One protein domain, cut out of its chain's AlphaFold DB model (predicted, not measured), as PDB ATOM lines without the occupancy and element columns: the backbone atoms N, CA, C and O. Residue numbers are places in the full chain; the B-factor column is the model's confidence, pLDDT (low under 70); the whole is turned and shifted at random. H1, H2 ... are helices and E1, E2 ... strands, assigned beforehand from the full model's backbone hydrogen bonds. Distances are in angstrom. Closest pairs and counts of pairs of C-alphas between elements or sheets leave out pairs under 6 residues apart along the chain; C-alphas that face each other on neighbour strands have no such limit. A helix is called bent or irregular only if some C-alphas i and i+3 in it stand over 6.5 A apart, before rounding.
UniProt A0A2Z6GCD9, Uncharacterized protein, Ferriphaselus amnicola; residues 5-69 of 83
ATOM      1  N   CYS A   5     -85.091  23.274-155.543       69.69
ATOM      2  CA  CYS A   5     -86.075  24.320-155.241       69.69
ATOM      3  C   CYS A   5     -85.844  25.624-156.016       69.69
ATOM      4  O   CYS A   5     -86.803  26.264-156.432       69.69
ATOM      5  N   LEU A   6     -84.589  26.013-156.258       71.38
ATOM      6  CA  LEU A   6     -84.269  27.219-157.033       71.38
ATOM      7  C   LEU A   6     -84.646  27.069-158.511       71.38
ATOM      8  O   LEU A   6     -85.176  28.004-159.112       71.38
ATOM      9  N   THR A   7     -84.411  25.888-159.081       70.06
ATOM     10  CA  THR A   7     -84.767  25.559-160.463       70.06
ATOM     11  C   THR A   7     -86.284  25.492-160.621       70.06
ATOM     12  O   THR A   7     -86.834  26.096-161.542       70.06
ATOM     13  N   GLU A   8     -86.975  24.838-159.685       73.75
ATOM     14  CA  GLU A   8     -88.437  24.740-159.680       73.75
ATOM     15  C   GLU A   8     -89.119  26.099-159.504       73.75
ATOM     16  O   GLU A   8     -90.062  26.413-160.228       73.75
ATOM     17  N   ILE A   9     -88.643  26.929-158.568       73.94
ATOM     18  CA  ILE A   9     -89.183  28.274-158.340       73.94
ATOM     19  C   ILE A   9     -88.982  29.134-159.581       73.94
ATOM     20  O   ILE A   9     -89.914  29.814-160.005       73.94
ATOM     21  N   LYS A  10     -87.802  29.068-160.208       72.94
ATOM     22  CA  LYS A  10     -87.529  29.787-161.454       72.94
ATOM     23  C   LYS A  10     -88.470  29.346-162.578       72.94
ATOM     24  O   LYS A  10     -88.998  30.205-163.279       72.94
ATOM     25  N   ALA A  11     -88.712  28.042-162.726       74.81
ATOM     26  CA  ALA A  11     -89.629  27.499-163.727       74.81
ATOM     27  C   ALA A  11     -91.085  27.925-163.472       74.81
ATOM     28  O   ALA A  11     -91.740  28.435-164.379       74.81
ATOM     29  N   LYS A  12     -91.567  27.805-162.227       77.50
ATOM     30  CA  LYS A  12     -92.921  28.228-161.825       77.50
ATOM     31  C   LYS A  12     -93.128  29.730-161.996       77.50
ATOM     32  O   LYS A  12     -94.170  30.157-162.490       77.50
ATOM     33  N   LEU A  13     -92.134  30.539-161.621       76.31
ATOM     34  CA  LEU A  13     -92.165  31.982-161.839       76.31
ATOM     35  C   LEU A  13     -92.203  32.301-163.325       76.31
ATOM     36  O   LEU A  13     -93.048  33.092-163.721       76.31
ATOM     37  N   LEU A  14     -91.356  31.665-164.141       75.88
ATOM     38  CA  LEU A  14     -91.342  31.863-165.590       75.88
ATOM     39  C   LEU A  14     -92.708  31.546-166.209       75.88
ATOM     40  O   LEU A  14     -93.236  32.355-166.969       75.88
ATOM     41  N   GLU A  15     -93.310  30.415-165.847       78.44
ATOM     42  CA  GLU A  15     -94.644  30.034-166.307       78.44
ATOM     43  C   GLU A  15     -95.699  31.070-165.894       78.44
ATOM     44  O   GLU A  15     -96.514  31.496-166.712       78.44
ATOM     45  N   TYR A  16     -95.651  31.537-164.644       74.31
ATOM     46  CA  TYR A  16     -96.583  32.532-164.123       74.31
ATOM     47  C   TYR A  16     -96.444  33.892-164.820       74.31
ATOM     48  O   TYR A  16     -97.450  34.483-165.213       74.31
ATOM     49  N   VAL A  17     -95.214  34.377-165.035       74.88
ATOM     50  CA  VAL A  17     -94.966  35.676-165.686       74.88
ATOM     51  C   VAL A  17     -95.193  35.648-167.195       74.88
ATOM     52  O   VAL A  17     -95.439  36.687-167.795       74.88
ATOM     53  N   THR A  18     -95.154  34.472-167.822       70.88
ATOM     54  CA  THR A  18     -95.430  34.325-169.260       70.88
ATOM     55  C   THR A  18     -96.934  34.357-169.551       70.88
ATOM     56  O   THR A  18     -97.346  34.533-170.697       70.88
ATOM     57  N   ARG A  19     -97.791  34.253-168.521       74.38
ATOM     58  CA  ARG A  19     -99.239  34.410-168.690       74.38
ATOM     59  C   ARG A  19     -99.550  35.835-169.177       74.38
ATOM     60  O   ARG A  19     -99.099  36.802-168.556       74.38
ATOM     61  N   PRO A  20    -100.397  35.993-170.213       60.75
ATOM     62  CA  PRO A  20    -100.638  37.267-170.910       60.75
ATOM     63  C   PRO A  20    -101.281  38.368-170.046       60.75
ATOM     64  O   PRO A  20    -101.485  39.487-170.506       60.75
ATOM     65  N   LYS A  21    -101.593  38.067-168.782       67.00
ATOM     66  CA  LYS A  21    -102.169  38.998-167.811       67.00
ATOM     67  C   LYS A  21    -101.121  39.863-167.097       67.00
ATOM     68  O   LYS A  21    -101.469  40.946-166.643       67.00
ATOM     69  N   TYR A  22     -99.871  39.405-166.978       62.59
ATOM     70  CA  TYR A  22     -98.873  40.060-166.115       62.59
ATOM     71  C   TYR A  22     -97.932  40.997-166.869       62.59
ATOM     72  O   TYR A  22     -97.583  42.055-166.351       62.59
ATOM     73  N   PHE A  23     -97.558  40.659-168.106       70.19
ATOM     74  CA  PHE A  23     -96.655  41.479-168.910       70.19
ATOM     75  C   PHE A  23     -97.188  41.647-170.332       70.19
ATOM     76  O   PHE A  23     -97.567  40.685-170.991       70.19
ATOM     77  N   LYS A  24     -97.169  42.889-170.833       65.19
ATOM     78  CA  LYS A  24     -97.586  43.232-172.208       65.19
ATOM     79  C   LYS A  24     -96.614  42.721-173.286       65.19
ATOM     80  O   LYS A  24     -96.915  42.822-174.470       65.19
ATOM     81  N   LYS A  25     -95.426  42.246-172.896       74.94
ATOM     82  CA  LYS A  25     -94.344  41.781-173.779       74.94
ATOM     83  C   LYS A  25     -93.795  40.444-173.260       74.94
ATOM     84  O   LYS A  25     -93.801  40.247-172.045       74.94
ATOM     85  N   PRO A  26     -93.295  39.556-174.139       67.88
ATOM     86  CA  PRO A  26     -92.712  38.283-173.725       67.88
ATOM     87  C   PRO A  26     -91.468  38.496-172.851       67.88
ATOM     88  O   PRO A  26     -90.634  39.366-173.121       67.88
ATOM     89  N   VAL A  27     -91.338  37.686-171.800       68.25
ATOM     90  CA  VAL A  27     -90.211  37.740-170.863       68.25
ATOM     91  C   VAL A  27     -88.969  37.137-171.524       68.25
ATOM     92  O   VAL A  27     -88.918  35.943-171.793       68.25
ATOM     93  N   LYS A  28     -87.954  37.970-171.793       67.06
ATOM     94  CA  LYS A  28     -86.704  37.555-172.461       67.06
ATOM     95  C   LYS A  28     -85.696  36.896-171.511       67.06
ATOM     96  O   LYS A  28     -84.934  36.032-171.930       67.06
ATOM     97  N   ARG A  29     -85.652  37.325-170.245       57.91
ATOM     98  CA  ARG A  29     -84.731  36.814-169.218       57.91
ATOM     99  C   ARG A  29     -85.366  36.999-167.842       57.91
ATOM    100  O   ARG A  29     -85.866  38.080-167.550       57.91
ATOM    101  N   LEU A  30     -85.337  35.950-167.022       63.38
ATOM    102  CA  LEU A  30     -85.749  35.983-165.621       63.38
ATOM    103  C   LEU A  30     -84.538  35.623-164.763       63.38
ATOM    104  O   LEU A  30     -84.005  34.513-164.857       63.38
ATOM    105  N   GLU A  31     -84.092  36.580-163.959       62.19
ATOM    106  CA  GLU A  31     -83.023  36.403-162.981       62.19
ATOM    107  C   GLU A  31     -83.595  36.609-161.590       62.19
ATOM    108  O   GLU A  31     -84.363  37.539-161.355       62.19
ATOM    109  N   LEU A  32     -83.245  35.707-160.681       65.06
ATOM    110  CA  LEU A  32     -83.613  35.824-159.281       65.06
ATOM    111  C   LEU A  32     -82.471  36.554-158.581       65.06
ATOM    112  O   LEU A  32     -81.352  36.042-158.516       65.06
ATOM    113  N   SER A  33     -82.746  37.758-158.088       64.88
ATOM    114  CA  SER A  33     -81.824  38.493-157.229       64.88
ATOM    115  C   SER A  33     -81.551  37.656-155.974       64.88
ATOM    116  O   SER A  33     -82.486  37.207-155.316       64.88
ATOM    117  N   GLY A  34     -80.276  37.400-155.670       72.38
ATOM    118  CA  GLY A  34     -79.874  36.554-154.540       72.38
ATOM    119  C   GLY A  34     -79.639  35.078-154.882       72.38
ATOM    120  O   GLY A  34     -79.742  34.205-154.020       72.38
ATOM    121  N   ILE A  35     -79.330  34.777-156.144       75.06
ATOM    122  CA  ILE A  35     -78.830  33.469-156.576       75.06
ATOM    123  C   ILE A  35     -77.537  33.668-157.367       75.06
ATOM    124  O   ILE A  35     -77.465  34.529-158.239       75.06
ATOM    125  N   THR A  36     -76.531  32.845-157.086       75.56
ATOM    126  CA  THR A  36     -75.264  32.794-157.818       75.56
ATOM    127  C   THR A  36     -74.986  31.378-158.318       75.56
ATOM    128  O   THR A  36     -75.418  30.392-157.720       75.56
ATOM    129  N   MET A  37     -74.274  31.268-159.437       74.50
ATOM    130  CA  MET A  37     -73.776  29.992-159.947       74.50
ATOM    131  C   MET A  37     -72.298  29.876-159.602       74.50
ATOM    132  O   MET A  37     -71.505  30.742-159.959       74.50
ATOM    133  N   LEU A  38     -71.938  28.798-158.913       73.50
ATOM    134  CA  LEU A  38     -70.564  28.483-158.548       73.50
ATOM    135  C   LEU A  38     -70.107  27.236-159.296       73.50
ATOM    136  O   LEU A  38     -70.892  26.312-159.511       73.50
ATOM    137  N   LEU A  39     -68.833  27.200-159.673       77.44
ATOM    138  CA  LEU A  39     -68.202  25.995-160.191       77.44
ATOM    139  C   LEU A  39     -67.679  25.175-159.006       77.44
ATOM    140  O   LEU A  39     -66.764  25.608-158.312       77.44
ATOM    141  N   GLN A  40     -68.270  24.006-158.767       75.25
ATOM    142  CA  GLN A  40     -67.872  23.068-157.718       75.25
ATOM    143  C   GLN A  40     -67.684  21.685-158.354       75.25
ATOM    144  O   GLN A  40     -68.598  21.179-158.998       75.25
ATOM    145  N   ASP A  41     -66.497  21.086-158.217       75.88
ATOM    146  CA  ASP A  41     -66.166  19.761-158.775       75.88
ATOM    147  C   ASP A  41     -66.494  19.614-160.278       75.88
ATOM    148  O   ASP A  41     -67.146  18.657-160.702       75.88
ATOM    149  N   ASN A  42     -66.094  20.598-161.097       80.50
ATOM    150  CA  ASN A  42     -66.423  20.699-162.532       80.50
ATOM    151  C   ASN A  42     -67.929  20.723-162.862       80.50
ATOM    152  O   ASN A  42     -68.319  20.554-164.019       80.50
ATOM    153  N   LYS A  43     -68.795  20.963-161.873       74.06
ATOM    154  CA  LYS A  43     -70.239  21.115-162.054       74.06
ATOM    155  C   LYS A  43     -70.672  22.515-161.647       74.06
ATOM    156  O   LYS A  43     -70.243  23.050-160.628       74.06
ATOM    157  N   PHE A  44     -71.554  23.112-162.443       74.12
ATOM    158  CA  PHE A  44     -72.207  24.359-162.066       74.12
ATOM    159  C   PHE A  44     -73.287  24.064-161.028       74.12
ATOM    160  O   PHE A  44     -74.244  23.340-161.302       74.12
ATOM    161  N   VAL A  45     -73.131  24.632-159.837       73.69
ATOM    162  CA  VAL A  45     -74.077  24.507-158.731       73.69
ATOM    163  C   VAL A  45     -74.704  25.871-158.473       73.69
ATOM    164  O   VAL A  45     -74.016  26.876-158.302       73.69
ATOM    165  N   THR A  46     -76.034  25.907-158.459       74.81
ATOM    166  CA  THR A  46     -76.802  27.131-158.214       74.81
ATOM    167  C   THR A  46     -77.053  27.284-156.720       74.81
ATOM    168  O   THR A  46     -77.758  26.459-156.144       74.81
ATOM    169  N   ARG A  47     -76.518  28.342-156.105       76.69
ATOM    170  CA  ARG A  47     -76.615  28.633-154.667       76.69
ATOM    171  C   ARG A  47     -77.349  29.942-154.427       76.69
ATOM    172  O   ARG A  47     -77.237  30.874-155.216       76.69
ATOM    173  N   THR A  48     -78.053  30.048-153.309       80.62
ATOM    174  CA  THR A  48     -78.565  31.342-152.852       80.62
ATOM    175  C   THR A  48     -77.439  32.189-152.276       80.62
ATOM    176  O   THR A  48     -76.549  31.671-151.604       80.62
ATOM    177  N   CYS A  49     -77.497  33.495-152.500       80.75
ATOM    178  CA  CYS A  49     -76.598  34.469-151.902       80.75
ATOM    179  C   CYS A  49     -77.363  35.711-151.434       80.75
ATOM    180  O   CYS A  49     -78.406  36.058-151.981       80.75
ATOM    181  N   SER A  50     -76.834  36.390-150.427       79.75
ATOM    182  CA  SER A  50     -77.305  37.703-149.986       79.75
ATOM    183  C   SER A  50     -76.222  38.730-150.264       79.75
ATOM    184  O   SER A  50     -75.046  38.452-150.043       79.75
ATOM    185  N   GLN A  51     -76.590  39.913-150.753       80.62
ATOM    186  CA  GLN A  51     -75.638  41.017-150.830       80.62
ATOM    187  C   GLN A  51     -75.505  41.639-149.445       80.62
ATOM    188  O   GLN A  51     -76.495  42.075-148.864       80.62
ATOM    189  N   VAL A  52     -74.289  41.614-148.909       80.69
ATOM    190  CA  VAL A  52     -73.945  42.253-147.643       80.69
ATOM    191  C   VAL A  52     -73.319  43.594-147.981       80.69
ATOM    192  O   VAL A  52     -72.335  43.641-148.717       80.69
ATOM    193  N   GLU A  53     -73.910  44.671-147.471       82.12
ATOM    194  CA  GLU A  53     -73.313  46.001-147.526       82.12
ATOM    195  C   GLU A  53     -72.531  46.240-146.236       82.12
ATOM    196  O   GLU A  53     -73.082  46.120-145.141       82.12
ATOM    197  N   VAL A  54     -71.255  46.582-146.365       82.75
ATOM    198  CA  VAL A  54     -70.399  46.972-145.249       82.75
ATOM    199  C   VAL A  54     -70.008  48.429-145.423       82.75
ATOM    200  O   VAL A  54     -69.500  48.851-146.464       82.75
ATOM    201  N   GLU A  55     -70.272  49.206-144.383       83.19
ATOM    202  CA  GLU A  55     -69.820  50.582-144.251       83.19
ATOM    203  C   GLU A  55     -68.603  50.580-143.324       83.19
ATOM    204  O   GLU A  55     -68.696  50.152-142.174       83.19
ATOM    205  N   LEU A  56     -67.446  50.978-143.852       82.19
ATOM    206  CA  LEU A  56     -66.198  51.033-143.095       82.19
ATOM    207  C   LEU A  56     -66.023  52.439-142.514       82.19
ATOM    208  O   LEU A  56     -66.217  53.437-143.214       82.19
ATOM    209  N   GLU A  57     -65.634  52.527-141.242       83.31
ATOM    210  CA  GLU A  57     -65.371  53.812-140.592       83.31
ATOM    211  C   GLU A  57     -64.284  54.589-141.354       83.31
ATOM    212  O   GLU A  57     -63.198  54.082-141.627       83.31
ATOM    213  N   GLY A  58     -64.591  55.831-141.738       84.38
ATOM    214  CA  GLY A  58     -63.696  56.681-142.533       84.38
ATOM    215  C   GLY A  58     -63.795  56.502-144.056       84.38
ATOM    216  O   GLY A  58     -63.199  57.292-144.792       84.38
ATOM    217  N   GLN A  59     -64.587  55.548-144.559       75.25
ATOM    218  CA  GLN A  59     -64.774  55.308-145.993       75.25
ATOM    219  C   GLN A  59     -66.182  55.712-146.453       75.25
ATOM    220  O   GLN A  59     -67.185  55.136-146.050       75.25
ATOM    221  N   LYS A  60     -66.278  56.683-147.374       76.88
ATOM    222  CA  LYS A  60     -67.575  57.170-147.903       76.88
ATOM    223  C   LYS A  60     -68.298  56.179-148.824       76.88
ATOM    224  O   LYS A  60     -69.478  56.361-149.108       76.88
ATOM    225  N   LYS A  61     -67.585  55.190-149.368       81.12
ATOM    226  CA  LYS A  61     -68.151  54.186-150.277       81.12
ATOM    227  C   LYS A  61     -68.428  52.908-149.503       81.12
ATOM    228  O   LYS A  61     -67.493  52.315-148.973       81.12
ATOM    229  N   LYS A  62     -69.689  52.479-149.510       81.50
ATOM    230  CA  LYS A  62     -70.092  51.161-149.023       81.50
ATOM    231  C   LYS A  62     -69.493  50.085-149.917       81.50
ATOM    232  O   LYS A  62     -69.553  50.196-151.145       81.50
ATOM    233  N   GLU A  63     -68.932  49.057-149.304       82.00
ATOM    234  CA  GLU A  63     -68.500  47.864-150.015       82.00
ATOM    235  C   GLU A  63     -69.634  46.853-150.005       82.00
ATOM    236  O   GLU A  63     -70.289  46.648-148.989       82.00
ATOM    237  N   THR A  64     -69.898  46.243-151.157       78.88
ATOM    238  CA  THR A  64     -70.935  45.220-151.271       78.88
ATOM    239  C   THR A  64     -70.291  43.925-151.719       78.88
ATOM    240  O   THR A  64     -69.556  43.901-152.707       78.88
ATOM    241  N   PHE A  65     -70.545  42.842-150.990       82.38
ATOM    242  CA  PHE A  65     -70.076  41.518-151.381       82.38
ATOM    243  C   PHE A  65     -71.188  40.473-151.257       82.38
ATOM    244  O   PHE A  65     -72.039  40.550-150.367       82.38
ATOM    245  N   PRO A  66     -71.223  39.483-152.165       80.38
ATOM    246  CA  PRO A  66     -72.188  38.400-152.092       80.38
ATOM    247  C   PRO A  66     -71.763  37.374-151.033       80.38
ATOM    248  O   PRO A  66     -70.740  36.708-151.168       80.38
ATOM    249  N   MET A  67     -72.583  37.191-150.003       82.38
ATOM    250  CA  MET A  67     -72.472  36.094-149.045       82.38
ATOM    251  C   MET A  67     -73.255  34.890-149.565       82.38
ATOM    252  O   MET A  67     -74.469  34.965-149.741       82.38
ATOM    253  N   VAL A  68     -72.568  33.782-149.833       82.75
ATOM    254  CA  VAL A  68     -73.191  32.546-150.323       82.75
ATOM    255  C   VAL A  68     -73.703  31.718-149.150       82.75
ATOM    256  O   VAL A  68     -72.981  31.489-148.182       82.75
ATOM    257  N   HIS A  69     -74.933  31.227-149.260       77.75
ATOM    258  CA  HIS A  69     -75.551  30.383-148.241       77.75
ATOM    259  C   HIS A  69     -75.182  28.909-148.435       77.75
ATOM    260  O   HIS A  69     -75.201  28.384-149.553       77.75
TER     261      HIS A  69
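This is residues 5 to 69 of the 83 residues of an uncharacterized protein of Ferriphaselus amnicola (UniProt A0A2Z6GCD9). A long bent strand, E2, makes two hairpins end to end, with E1 along its first half and E3 along its second, and one helix, H1, is set off to one side on a long link, only grazing this narrow sheet. The loops of residues 20 to 25 and 56 to 61 stick out. The printed part has 65 residues with one named helix and three named strands, in the order H1, E1, E2, E3; the sheet runs E1, E2, E3, antiparallel throughout, and the class is mixed, helices and strands. The whole is extended and flat, with a radius of gyration of the C-alphas of 16.7 A and spans of 50 by 35 by 17 A.

Find C-alpha 43 at (-70.239, 21.115, -162.054), where E2 begins; it runs over residues 43 to 54, 30.8 A long, and bends by 58 degrees at residue 46. E1 is residues 35 to 40, 15.2 A, and E3 is residues 63 to 68, 16.0 A, ending at (-73.191, 32.546, -150.323). H1, residues 5 to 18, runs 19.6 A from (-86.075, 24.320, -155.241).

Look first at E2, the inner strand of a meander, each strand the antiparallel neighbour of the one before. Its pairing is staggered: residues 43 to 48 pair with E1, where N 38 and O 45 are 2.9 A apart, and residues 49 to 54 with E3, where N 52 and O 65 are 2.9 A apart. In H1, every O i to N i+4 pair is within hydrogen-bond range. H1 only grazes the sheet, with its residues 6 to 7; the closest C-alphas of H1 and E2, those of Leu 6 and Thr 46, are 7.6 A apart.

The C-alphas of Pro 20 and Gly 58, the two farthest apart, are 50.5 A apart. The printed part has no cut. The link from H1 to E1 is long, with 16 residues. pLDDT is under 70 at residue 5, residues 20 to 22, residue 24 and residues 26 to 33.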